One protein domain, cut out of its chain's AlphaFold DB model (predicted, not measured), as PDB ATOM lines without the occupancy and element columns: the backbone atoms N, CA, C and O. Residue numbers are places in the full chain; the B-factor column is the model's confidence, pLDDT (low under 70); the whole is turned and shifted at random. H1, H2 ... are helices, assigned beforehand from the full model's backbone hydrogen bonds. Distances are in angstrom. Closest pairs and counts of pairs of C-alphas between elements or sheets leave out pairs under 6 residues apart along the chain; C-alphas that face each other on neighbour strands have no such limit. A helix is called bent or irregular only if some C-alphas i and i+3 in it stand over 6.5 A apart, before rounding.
ATOM      1  N   PHE A 131      93.100 157.183  20.161       82.06
ATOM      2  CA  PHE A 131      94.296 156.398  20.458       82.06
ATOM      3  C   PHE A 131      95.482 157.326  20.801       82.06
ATOM      4  O   PHE A 131      95.690 158.303  20.074       82.06
ATOM      5  N   PRO A 132      96.250 157.069  21.879       84.94
ATOM      6  CA  PRO A 132      97.405 157.892  22.239       84.94
ATOM      7  C   PRO A 132      98.529 157.783  21.204       84.94
ATOM      8  O   PRO A 132      98.875 156.682  20.780       84.94
ATOM      9  N   MET A 133      99.125 158.910  20.813       81.88
ATOM     10  CA  MET A 133     100.170 158.923  19.774       81.88
ATOM     11  C   MET A 133     101.596 158.732  20.312       81.88
ATOM     12  O   MET A 133     102.490 158.415  19.531       81.88
ATOM     13  N   SER A 134     101.818 158.920  21.613       83.88
ATOM     14  CA  SER A 134     103.122 158.749  22.270       83.88
ATOM     15  C   SER A 134     102.966 158.299  23.723       83.88
ATOM     16  O   SER A 134     101.871 158.398  24.284       83.88
ATOM     17  N   ALA A 135     104.051 157.843  24.350       80.25
ATOM     18  CA  ALA A 135     104.068 157.483  25.769       80.25
ATOM     19  C   ALA A 135     103.691 158.670  26.678       80.25
ATOM     20  O   ALA A 135     102.913 158.515  27.614       80.25
ATOM     21  N   ALA A 136     104.145 159.883  26.349       83.00
ATOM     22  CA  ALA A 136     103.754 161.090  27.081       83.00
ATOM     23  C   ALA A 136     102.265 161.440  26.882       83.00
ATOM     24  O   ALA A 136     101.591 161.847  27.824       83.00
ATOM     25  N   ASP A 137     101.725 161.256  25.671       84.06
ATOM     26  CA  ASP A 137     100.292 161.453  25.410       84.06
ATOM     27  C   ASP A 137      99.458 160.391  26.143       84.06
ATOM     28  O   ASP A 137      98.416 160.720  26.701       84.06
ATOM     29  N   PHE A 138      99.943 159.148  26.236       84.06
ATOM     30  CA  PHE A 138      99.295 158.048  26.955       84.06
ATOM     31  C   PHE A 138      99.000 158.405  28.418       84.06
ATOM     32  O   PHE A 138      97.857 158.259  28.857       84.06
ATOM     33  N   GLU A 139      99.965 158.959  29.151       82.38
ATOM     34  CA  GLU A 139      99.786 159.345  30.561       82.38
ATOM     35  C   GLU A 139      98.738 160.451  30.765       82.38
ATOM     36  O   GLU A 139      98.053 160.480  31.785       82.38
ATOM     37  N   THR A 140      98.557 161.335  29.781       87.38
ATOM     38  CA  THR A 140      97.581 162.438  29.868       87.38
ATOM     39  C   THR A 140      96.137 162.014  29.585       87.38
ATOM     40  O   THR A 140      95.201 162.763  29.876       87.38
ATOM     41  N   LYS A 141      95.924 160.827  29.001       85.81
ATOM     42  CA  LYS A 141      94.586 160.318  28.657       85.81
ATOM     43  C   LYS A 141      93.850 159.762  29.879       85.81
ATOM     44  O   LYS A 141      94.472 159.359  30.855       85.81
ATOM     45  N   PRO A 142      92.507 159.675  29.829       85.94
ATOM     46  CA  PRO A 142      91.745 159.014  30.883       85.94
ATOM     47  C   PRO A 142      92.114 157.527  31.001       85.94
ATOM     48  O   PRO A 142      92.423 156.871  30.001       85.94
ATOM     49  N   ALA A 143      92.006 156.985  32.218       84.06
ATOM     50  CA  ALA A 143      92.389 155.610  32.553       84.06
ATOM     51  C   ALA A 143      91.750 154.551  31.631       84.06
ATOM     52  O   ALA A 143      92.413 153.599  31.228       84.06
ATOM     53  N   ASP A 144      90.497 154.744  31.209       83.88
ATOM     54  CA  ASP A 144      89.812 153.827  30.284       83.88
ATOM     55  C   ASP A 144      90.475 153.759  28.899       83.88
ATOM     56  O   ASP A 144      90.465 152.718  28.237       83.88
ATOM     57  N   VAL A 145      91.035 154.870  28.414       85.12
ATOM     58  CA  VAL A 145      91.770 154.915  27.139       85.12
ATOM     59  C   VAL A 145      93.150 154.290  27.314       85.12
ATOM     60  O   VAL A 145      93.563 153.499  26.468       85.12
ATOM     61  N   GLN A 146      93.819 154.562  28.438       86.06
ATOM     62  CA  GLN A 146      95.102 153.944  28.784       86.06
ATOM     63  C   GLN A 146      94.995 152.419  28.850       86.06
ATOM     64  O   GLN A 146      95.757 151.716  28.190       86.06
ATOM     65  N   LEU A 147      93.996 151.889  29.560       85.75
ATOM     66  CA  LEU A 147      93.765 150.447  29.675       85.75
ATOM     67  C   LEU A 147      93.473 149.798  28.318       85.75
ATOM     68  O   LEU A 147      93.967 148.709  28.024       85.75
ATOM     69  N   ARG A 148      92.698 150.461  27.455       85.94
ATOM     70  CA  ARG A 148      92.414 149.954  26.105       85.94
ATOM     71  C   ARG A 148      93.649 149.949  25.213       85.94
ATOM     72  O   ARG A 148      93.900 148.941  24.552       85.94
ATOM     73  N   ALA A 149      94.434 151.022  25.227       86.50
ATOM     74  CA  ALA A 149      95.687 151.094  24.485       86.50
ATOM     75  C   ALA A 149      96.717 150.079  25.018       86.50
ATOM     76  O   ALA A 149      97.340 149.369  24.233       86.50
ATOM     77  N   ALA A 150      96.813 149.897  26.336       86.94
ATOM     78  CA  ALA A 150      97.642 148.868  26.963       86.94
ATOM     79  C   ALA A 150      97.235 147.448  26.523       86.94
ATOM     80  O   ALA A 150      98.074 146.643  26.099       86.94
ATOM     81  N   ARG A 151      95.930 147.137  26.552       86.69
ATOM     82  CA  ARG A 151      95.390 145.862  26.047       86.69
ATOM     83  C   ARG A 151      95.713 145.648  24.576       86.69
ATOM     84  O   ARG A 151      96.055 144.532  24.205       86.69
ATOM     85  N   PHE A 152      95.651 146.693  23.755       88.19
ATOM     86  CA  PHE A 152      96.031 146.610  22.349       88.19
ATOM     87  C   PHE A 152      97.516 146.258  22.169       88.19
ATOM     88  O   PHE A 152      97.846 145.330  21.431       88.19
ATOM     89  N   LEU A 153      98.410 146.957  22.878       87.62
ATOM     90  CA  LEU A 153      99.863 146.779  22.753       87.62
ATOM     91  C   LEU A 153     100.336 145.384  23.184       87.62
ATOM     92  O   LEU A 153     101.308 144.866  22.642       87.62
ATOM     93  N   THR A 154      99.626 144.749  24.116       86.94
ATOM     94  CA  THR A 154      99.949 143.402  24.622       86.94
ATOM     95  C   THR A 154      99.158 142.270  23.964       86.94
ATOM     96  O   THR A 154      99.411 141.100  24.257       86.94
ATOM     97  N   ALA A 155      98.195 142.587  23.098       88.88
ATOM     98  CA  ALA A 155      97.368 141.598  22.420       88.88
ATOM     99  C   ALA A 155      98.079 140.948  21.221       88.88
ATOM    100  O   ALA A 155      98.944 141.540  20.581       88.88
ATOM    101  N   ASP A 156      97.643 139.737  20.871       88.25
ATOM    102  CA  ASP A 156      98.091 139.030  19.667       88.25
ATOM    103  C   ASP A 156      97.616 139.746  18.390       88.25
ATOM    104  O   ASP A 156      96.571 140.399  18.394       88.25
ATOM    105  N   ALA A 157      98.305 139.542  17.262       85.75
ATOM    106  CA  ALA A 157      98.002 140.207  15.987       85.75
ATOM    107  C   ALA A 157      96.523 140.083  15.546       85.75
ATOM    108  O   ALA A 157      95.923 141.057  15.103       85.75
ATOM    109  N   VAL A 158      95.898 138.917  15.757       87.56
ATOM    110  CA  VAL A 158      94.475 138.677  15.434       87.56
ATOM    111  C   VAL A 158      93.535 139.514  16.310       87.56
ATOM    112  O   VAL A 158      92.486 139.970  15.861       87.56
ATOM    113  N   LYS A 159      93.882 139.712  17.584       86.75
ATOM    114  CA  LYS A 159      93.096 140.538  18.513       86.75
ATOM    115  C   LYS A 159      93.327 142.024  18.251       86.75
ATOM    116  O   LYS A 159      92.374 142.788  18.343       86.75
ATOM    117  N   GLN A 160      94.547 142.412  17.875       87.06
ATOM    118  CA  GLN A 160      94.858 143.774  17.443       87.06
ATOM    119  C   GLN A 160      93.979 144.178  16.253       87.06
ATOM    120  O   GLN A 160      93.308 145.198  16.322       87.06
ATOM    121  N   GLU A 161      93.884 143.349  15.211       87.06
ATOM    122  CA  GLU A 161      93.048 143.640  14.034       87.06
ATOM    123  C   GLU A 161      91.550 143.779  14.371       87.06
ATOM    124  O   GLU A 161      90.872 144.687  13.877       87.06
ATOM    125  N   LYS A 162      91.038 142.935  15.280       88.06
ATOM    126  CA  LYS A 162      89.670 143.072  15.806       88.06
ATOM    127  C   LYS A 162      89.470 144.398  16.537       88.06
ATOM    128  O   LYS A 162      88.488 145.079  16.272       88.06
ATOM    129  N   MET A 163      90.409 144.785  17.400       85.62
ATOM    130  CA  MET A 163      90.344 146.048  18.141       85.62
ATOM    131  C   MET A 163      90.450 147.274  17.221       85.62
ATOM    132  O   MET A 163      89.745 148.251  17.447       85.62
ATOM    133  N   LEU A 164      91.260 147.223  16.155       87.38
ATOM    134  CA  LEU A 164      91.296 148.292  15.144       87.38
ATOM    135  C   LEU A 164      89.920 148.490  14.497       87.38
ATOM    136  O   LEU A 164      89.468 149.620  14.339       87.38
ATOM    137  N   SER A 165      89.241 147.388  14.168       86.94
ATOM    138  CA  SER A 165      87.907 147.419  13.558       86.94
ATOM    139  C   SER A 165      86.827 147.879  14.545       86.94
ATOM    140  O   SER A 165      85.957 148.664  14.181       86.94
ATOM    141  N   GLU A 166      86.891 147.413  15.794       86.00
ATOM    142  CA  GLU A 166      85.913 147.698  16.852       86.00
ATOM    143  C   GLU A 166      85.966 149.158  17.321       86.00
ATOM    144  O   GLU A 166      84.931 149.812  17.424       86.00
ATOM    145  N   PHE A 167      87.168 149.691  17.553       83.56
ATOM    146  CA  PHE A 167      87.361 151.069  18.018       83.56
ATOM    147  C   PHE A 167      87.574 152.071  16.872       83.56
ATOM    148  O   PHE A 167      87.669 153.276  17.107       83.56
ATOM    149  N   GLY A 168      87.622 151.597  15.622       82.06
ATOM    150  CA  GLY A 168      87.798 152.433  14.432       82.06
ATOM    151  C   GLY A 168      89.179 153.084  14.331       82.06
ATOM    152  O   GLY A 168      89.309 154.154  13.734       82.06
ATOM    153  N   TRP A 169      90.203 152.475  14.929       88.88
ATOM    154  CA  TRP A 169      91.571 152.988  14.892       88.88
ATOM    155  C   TRP A 169      92.232 152.684  13.548       88.88
ATOM    156  O   TRP A 169      92.158 151.568  13.030       88.88
ATOM    157  N   ALA A 170      92.933 153.668  12.989       86.00
ATOM    158  CA  ALA A 170      93.724 153.469  11.779       86.00
ATOM    159  C   ALA A 170      95.139 153.006  12.138       86.00
ATOM    160  O   ALA A 170      95.759 153.609  13.006       86.00
ATOM    161  N   TRP A 171      95.703 152.037  11.404       83.44
ATOM    162  CA  TRP A 171      97.085 151.551  11.597       83.44
ATOM    163  C   TRP A 171      98.107 152.678  11.818       83.44
ATOM    164  O   TRP A 171      98.863 152.656  12.784       83.44
ATOM    165  N   ARG A 172      98.018 153.745  11.015       84.00
ATOM    166  CA  ARG A 172      98.893 154.926  11.103       84.00
ATOM    167  C   ARG A 172      98.863 155.644  12.457       84.00
ATOM    168  O   ARG A 172      99.839 156.294  12.806       84.00
ATOM    169  N   GLN A 173      97.745 155.587  13.181       83.50
ATOM    170  CA  GLN A 173      97.605 156.196  14.507       83.50
ATOM    171  C   GLN A 173      98.255 155.341  15.598       83.50
ATOM    172  O   GLN A 173      98.672 155.873  16.619       83.50
ATOM    173  N   VAL A 174      98.332 154.029  15.380       85.56
ATOM    174  CA  VAL A 174      98.735 153.048  16.392       85.56
ATOM    175  C   VAL A 174     100.206 152.651  16.250       85.56
ATOM    176  O   VAL A 174     100.864 152.324  17.238       85.56
ATOM    177  N   ASP A 175     100.742 152.730  15.030       86.38
ATOM    178  CA  ASP A 175     102.137 152.425  14.707       86.38
ATOM    179  C   ASP A 175     103.171 153.211  15.542       86.38
ATOM    180  O   ASP A 175     104.130 152.580  15.991       86.38
ATOM    181  N   PRO A 176     103.010 154.525  15.821       86.00
ATOM    182  CA  PRO A 176     103.980 155.277  16.621       86.00
ATOM    183  C   PRO A 176     104.125 154.725  18.042       86.00
ATOM    184  O   PRO A 176     105.236 154.437  18.484       86.00
ATOM    185  N   LEU A 177     103.001 154.481  18.724       86.12
ATOM    186  CA  LEU A 177     103.008 153.940  20.082       86.12
ATOM    187  C   LEU A 177     103.471 152.480  20.107       86.12
ATOM    188  O   LEU A 177     104.127 152.048  21.051       86.12
ATOM    189  N   LYS A 178     103.165 151.710  19.056       86.88
ATOM    190  CA  LYS A 178     103.652 150.335  18.895       86.88
ATOM    191  C   LYS A 178     105.171 150.289  18.708       86.88
ATOM    192  O   LYS A 178     105.823 149.411  19.270       86.88
ATOM    193  N   ALA A 179     105.734 151.230  17.951       86.31
ATOM    194  CA  ALA A 179     107.177 151.374  17.789       86.31
ATOM    195  C   ALA A 179     107.850 151.814  19.098       86.31
ATOM    196  O   ALA A 179     108.878 151.257  19.476       86.31
ATOM    197  N   GLU A 180     107.243 152.752  19.827       85.25
ATOM    198  CA  GLU A 180     107.741 153.215  21.125       85.25
ATOM    199  C   GLU A 180     107.695 152.105  22.187       85.25
ATOM    200  O   GLU A 180     108.666 151.904  22.914       85.25
ATOM    201  N   PHE A 181     106.632 151.298  22.197       86.06
ATOM    202  CA  PHE A 181     106.522 150.101  23.033       86.06
ATOM    203  C   PHE A 181     107.598 149.049  22.723       86.06
ATOM    204  O   PHE A 181     108.068 148.369  23.629       86.06
ATOM    205  N   ALA A 182     108.005 148.905  21.460       85.38
ATOM    206  CA  ALA A 182     109.086 147.997  21.081       85.38
ATOM    207  C   ALA A 182     110.485 148.558  21.394       85.38
ATOM    208  O   ALA A 182     111.426 147.783  21.547       85.38
ATOM    209  N   SER A 183     110.632 149.886  21.456       86.38
ATOM    210  CA  SER A 183     111.924 150.554  21.647       86.38
ATOM    211  C   SER A 183     112.245 150.890  23.105       86.38
ATOM    212  O   SER A 183     113.422 151.029  23.429       86.38
ATOM    213  N   ASN A 184     111.240 151.095  23.960       85.88
ATOM    214  CA  ASN A 184     111.425 151.539  25.340       85.88
ATOM    215  C   ASN A 184     110.970 150.459  26.331       85.88
ATOM    216  O   ASN A 184     109.780 150.316  26.624       85.88
ATOM    217  N   ASP A 185     111.938 149.725  26.883       83.75
ATOM    218  CA  ASP A 185     111.688 148.622  27.816       83.75
ATOM    219  C   ASP A 185     111.002 149.067  29.118       83.75
ATOM    220  O   ASP A 185     110.208 148.306  29.676       83.75
ATOM    221  N   ASN A 186     111.243 150.302  29.577       83.81
ATOM    222  CA  ASN A 186     110.607 150.840  30.786       83.81
ATOM    223  C   ASN A 186     109.104 151.046  30.565       83.81
ATOM    224  O   ASN A 186     108.287 150.527  31.323       83.81
ATOM    225  N   PHE A 187     108.739 151.706  29.465       82.44
ATOM    226  CA  PHE A 187     107.343 151.904  29.072       82.44
ATOM    227  C   PHE A 187     106.632 150.563  28.821       82.44
ATOM    228  O   PHE A 187     105.489 150.340  29.232       82.44
ATOM    229  N   ALA A 188     107.336 149.608  28.208       83.94
ATOM    230  CA  ALA A 188     106.804 148.272  27.984       83.94
ATOM    231  C   ALA A 188     106.589 147.476  29.283       83.94
ATOM    232  O   ALA A 188     105.703 146.615  29.335       83.94
ATOM    233  N   ALA A 189     107.396 147.716  30.318       84.00
ATOM    234  CA  ALA A 189     107.219 147.125  31.640       84.00
ATOM    235  C   ALA A 189     106.030 147.752  32.384       84.00
ATOM    236  O   ALA A 189     105.219 147.014  32.945       84.00
ATOM    237  N   GLU A 190     105.867 149.075  32.318       83.81
ATOM    238  CA  GLU A 190     104.745 149.809  32.923       83.81
ATOM    239  C   GLU A 190     103.390 149.367  32.361       83.81
ATOM    240  O   GLU A 190     102.482 149.016  33.115       83.81
ATOM    241  N   ILE A 191     103.266 149.270  31.034       85.25
ATOM    242  CA  ILE A 191     102.043 148.781  30.376       85.25
ATOM    243  C   ILE A 191     101.723 147.340  30.787       85.25
ATOM    244  O   ILE A 191     100.566 146.997  31.047       85.25
ATOM    245  N   ARG A 192     102.740 146.472  30.858       85.12
ATOM    246  CA  ARG A 192     102.554 145.081  31.292       85.12
ATOM    247  C   ARG A 192     102.115 145.009  32.755       85.12
ATOM    248  O   ARG A 192     101.199 144.245  33.056       85.12
ATOM    249  N   ALA A 193     102.696 145.825  33.632       81.62
ATOM    250  CA  ALA A 193     102.297 145.928  35.033       81.62
ATOM    251  C   ALA A 193     100.848 146.424  35.184       81.62
ATOM    252  O   ALA A 193     100.083 145.844  35.954       81.62
ATOM    253  N   MET A 194     100.435 147.415  34.386       81.62
ATOM    254  CA  MET A 194      99.065 147.941  34.385       81.62
ATOM    255  C   MET A 194      98.033 146.843  34.082       81.62
ATOM    256  O   MET A 194      97.041 146.696  34.794       81.62
ATOM    257  N   ILE A 195      98.292 145.998  33.084       81.50
ATOM    258  CA  ILE A 195      97.371 144.917  32.692       81.50
ATOM    259  C   ILE A 195      97.350 143.777  33.708       81.50
ATOM    260  O   ILE A 195      96.305 143.157  33.916       81.50
ATOM    261  N   ILE A 196      98.491 143.478  34.333       79.38
ATOM    262  CA  ILE A 196      98.564 142.484  35.410       79.38
ATOM    263  C   ILE A 196      97.733 142.963  36.604       79.38
ATOM    264  O   ILE A 196      96.874 142.214  37.065       79.38
ATOM    265  N   SER A 197      97.885 144.226  37.015       75.19
ATOM    266  CA  SER A 197      97.089 144.809  38.102       75.19
ATOM    267  C   SER A 197      95.582 144.805  37.800       75.19
ATOM    268  O   SER A 197      94.772 144.490  38.666       75.19
ATOM    269  N   GLU A 198      95.179 145.042  36.547       68.94
ATOM    270  CA  GLU A 198      93.769 144.963  36.150       68.94
ATOM    271  C   GLU A 198      93.231 143.519  36.179       68.94
ATOM    272  O   GLU A 198      92.093 143.282  36.589       68.94
ATOM    273  N   LYS A 199      94.039 142.528  35.774       61.00
ATOM    274  CA  LYS A 199      93.668 141.106  35.879       61.00
ATOM    275  C   LYS A 199      93.503 140.660  37.331       61.00
ATOM    276  O   LYS A 199      92.607 139.865  37.594       61.00
ATOM    277  N   GLU A 200      94.314 141.183  38.246       59.12
ATOM    278  CA  GLU A 200      94.187 140.924  39.686       59.12
ATOM    279  C   GLU A 200      92.915 141.554  40.277       59.12
ATOM    280  O   GLU A 200      92.249 140.941  41.107       59.12
ATOM    281  N   VAL A 201      92.511 142.737  39.797       58.47
ATOM    282  CA  VAL A 201      91.248 143.390  40.195       58.47
ATOM    283  C   VAL A 201      90.015 142.664  39.627       58.47
ATOM    284  O   VAL A 201      88.930 142.730  40.206       58.47
ATOM    285  N   ARG A 202      90.161 141.930  38.515       47.59
ATOM    286  CA  ARG A 202      89.076 141.231  37.802       47.59
ATOM    287  C   ARG A 202      88.965 139.736  38.139       47.59
ATOM    288  O   ARG A 202      88.451 138.985  37.309       47.59
TER     289      ARG A 202
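This is residues 131 to 202 of the 207 residues of an uncharacterized protein of Laccaria amethystina LaAM-08-1 (UniProt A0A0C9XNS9). A small helical ball is built round H2, which lies in the middle: H3 folds back beside it as a helical hairpin, and the long H5 crosses its other side at a steep angle. H4 runs from near the end of H3 to the start of H5, where the two make a corner, and the short H1 lies near H2 and H4. The printed part has 72 residues with five named helices, H1 to H5 in that order, and no named strand; its class is all helix. It is compact, with a radius of gyration of the C-alphas of 11.5 A, and its rounded outline spans 29 by 25 by 22 A.

Start at H1, residues 135 to 140, which is close to but not clearly touching H2, residues 143 to 154; their closest C-alphas, of Phe 138 and Gln 146, are 6.1 A apart. H2 and H3, residues 157 to 167, form a hairpin and touch at a shallow tilt of 29 degrees, opposite ways; the closest C-alphas, of Phe 152 and Gln 160, are 5.8 A apart. H4, residues 171 to 183, is close to but not clearly touching H2, about perpendicular at 74 degrees, with the C-alphas of Leu 153 and Lys 178 closest at 6.5 A. H5, residues 185 to 201, touches H2 with residues 191 to 195 alone, at a steep tilt of 67 degrees, only just short of perpendicular; the closest C-alphas, of Ala 150 and Ile 191, are 5.6 A apart. H4 and H5 only just touch, with 3 pairs of C-alphas within 8 A, and only at the corner, where the closest C-alphas, of Phe 181 and Ala 188, are 5.3 A apart. H3 is apart from H1 and from H5. In H2, H3 and H5 every O i to N i+4 pair is within hydrogen-bond range; in H1 it is 1 of 2 and in H4 7 of 9.

Find C-alpha 135 at (104.068, 157.483, 25.769), where H1 begins. Go on to C-alpha 143 at (92.389, 155.610, 32.553); from there H2 runs 16.4 A to C-alpha 154. H3 is 15.3 A long and H4 17.9 A; H4 is irregular, but only just, with C-alphas 173 and 176 6.8 A apart. H5, the longest, runs 24.5 A to C-alpha 201 at (91.248, 143.390, 40.195).

Look for the two C-alphas farthest apart at Arg 172 and Val 201, 32.2 A. The printed part has no cut, and the four links between the helices are tight. The mean pLDDT of the printed part is 83.2, and residues 198 to 202 are under 70.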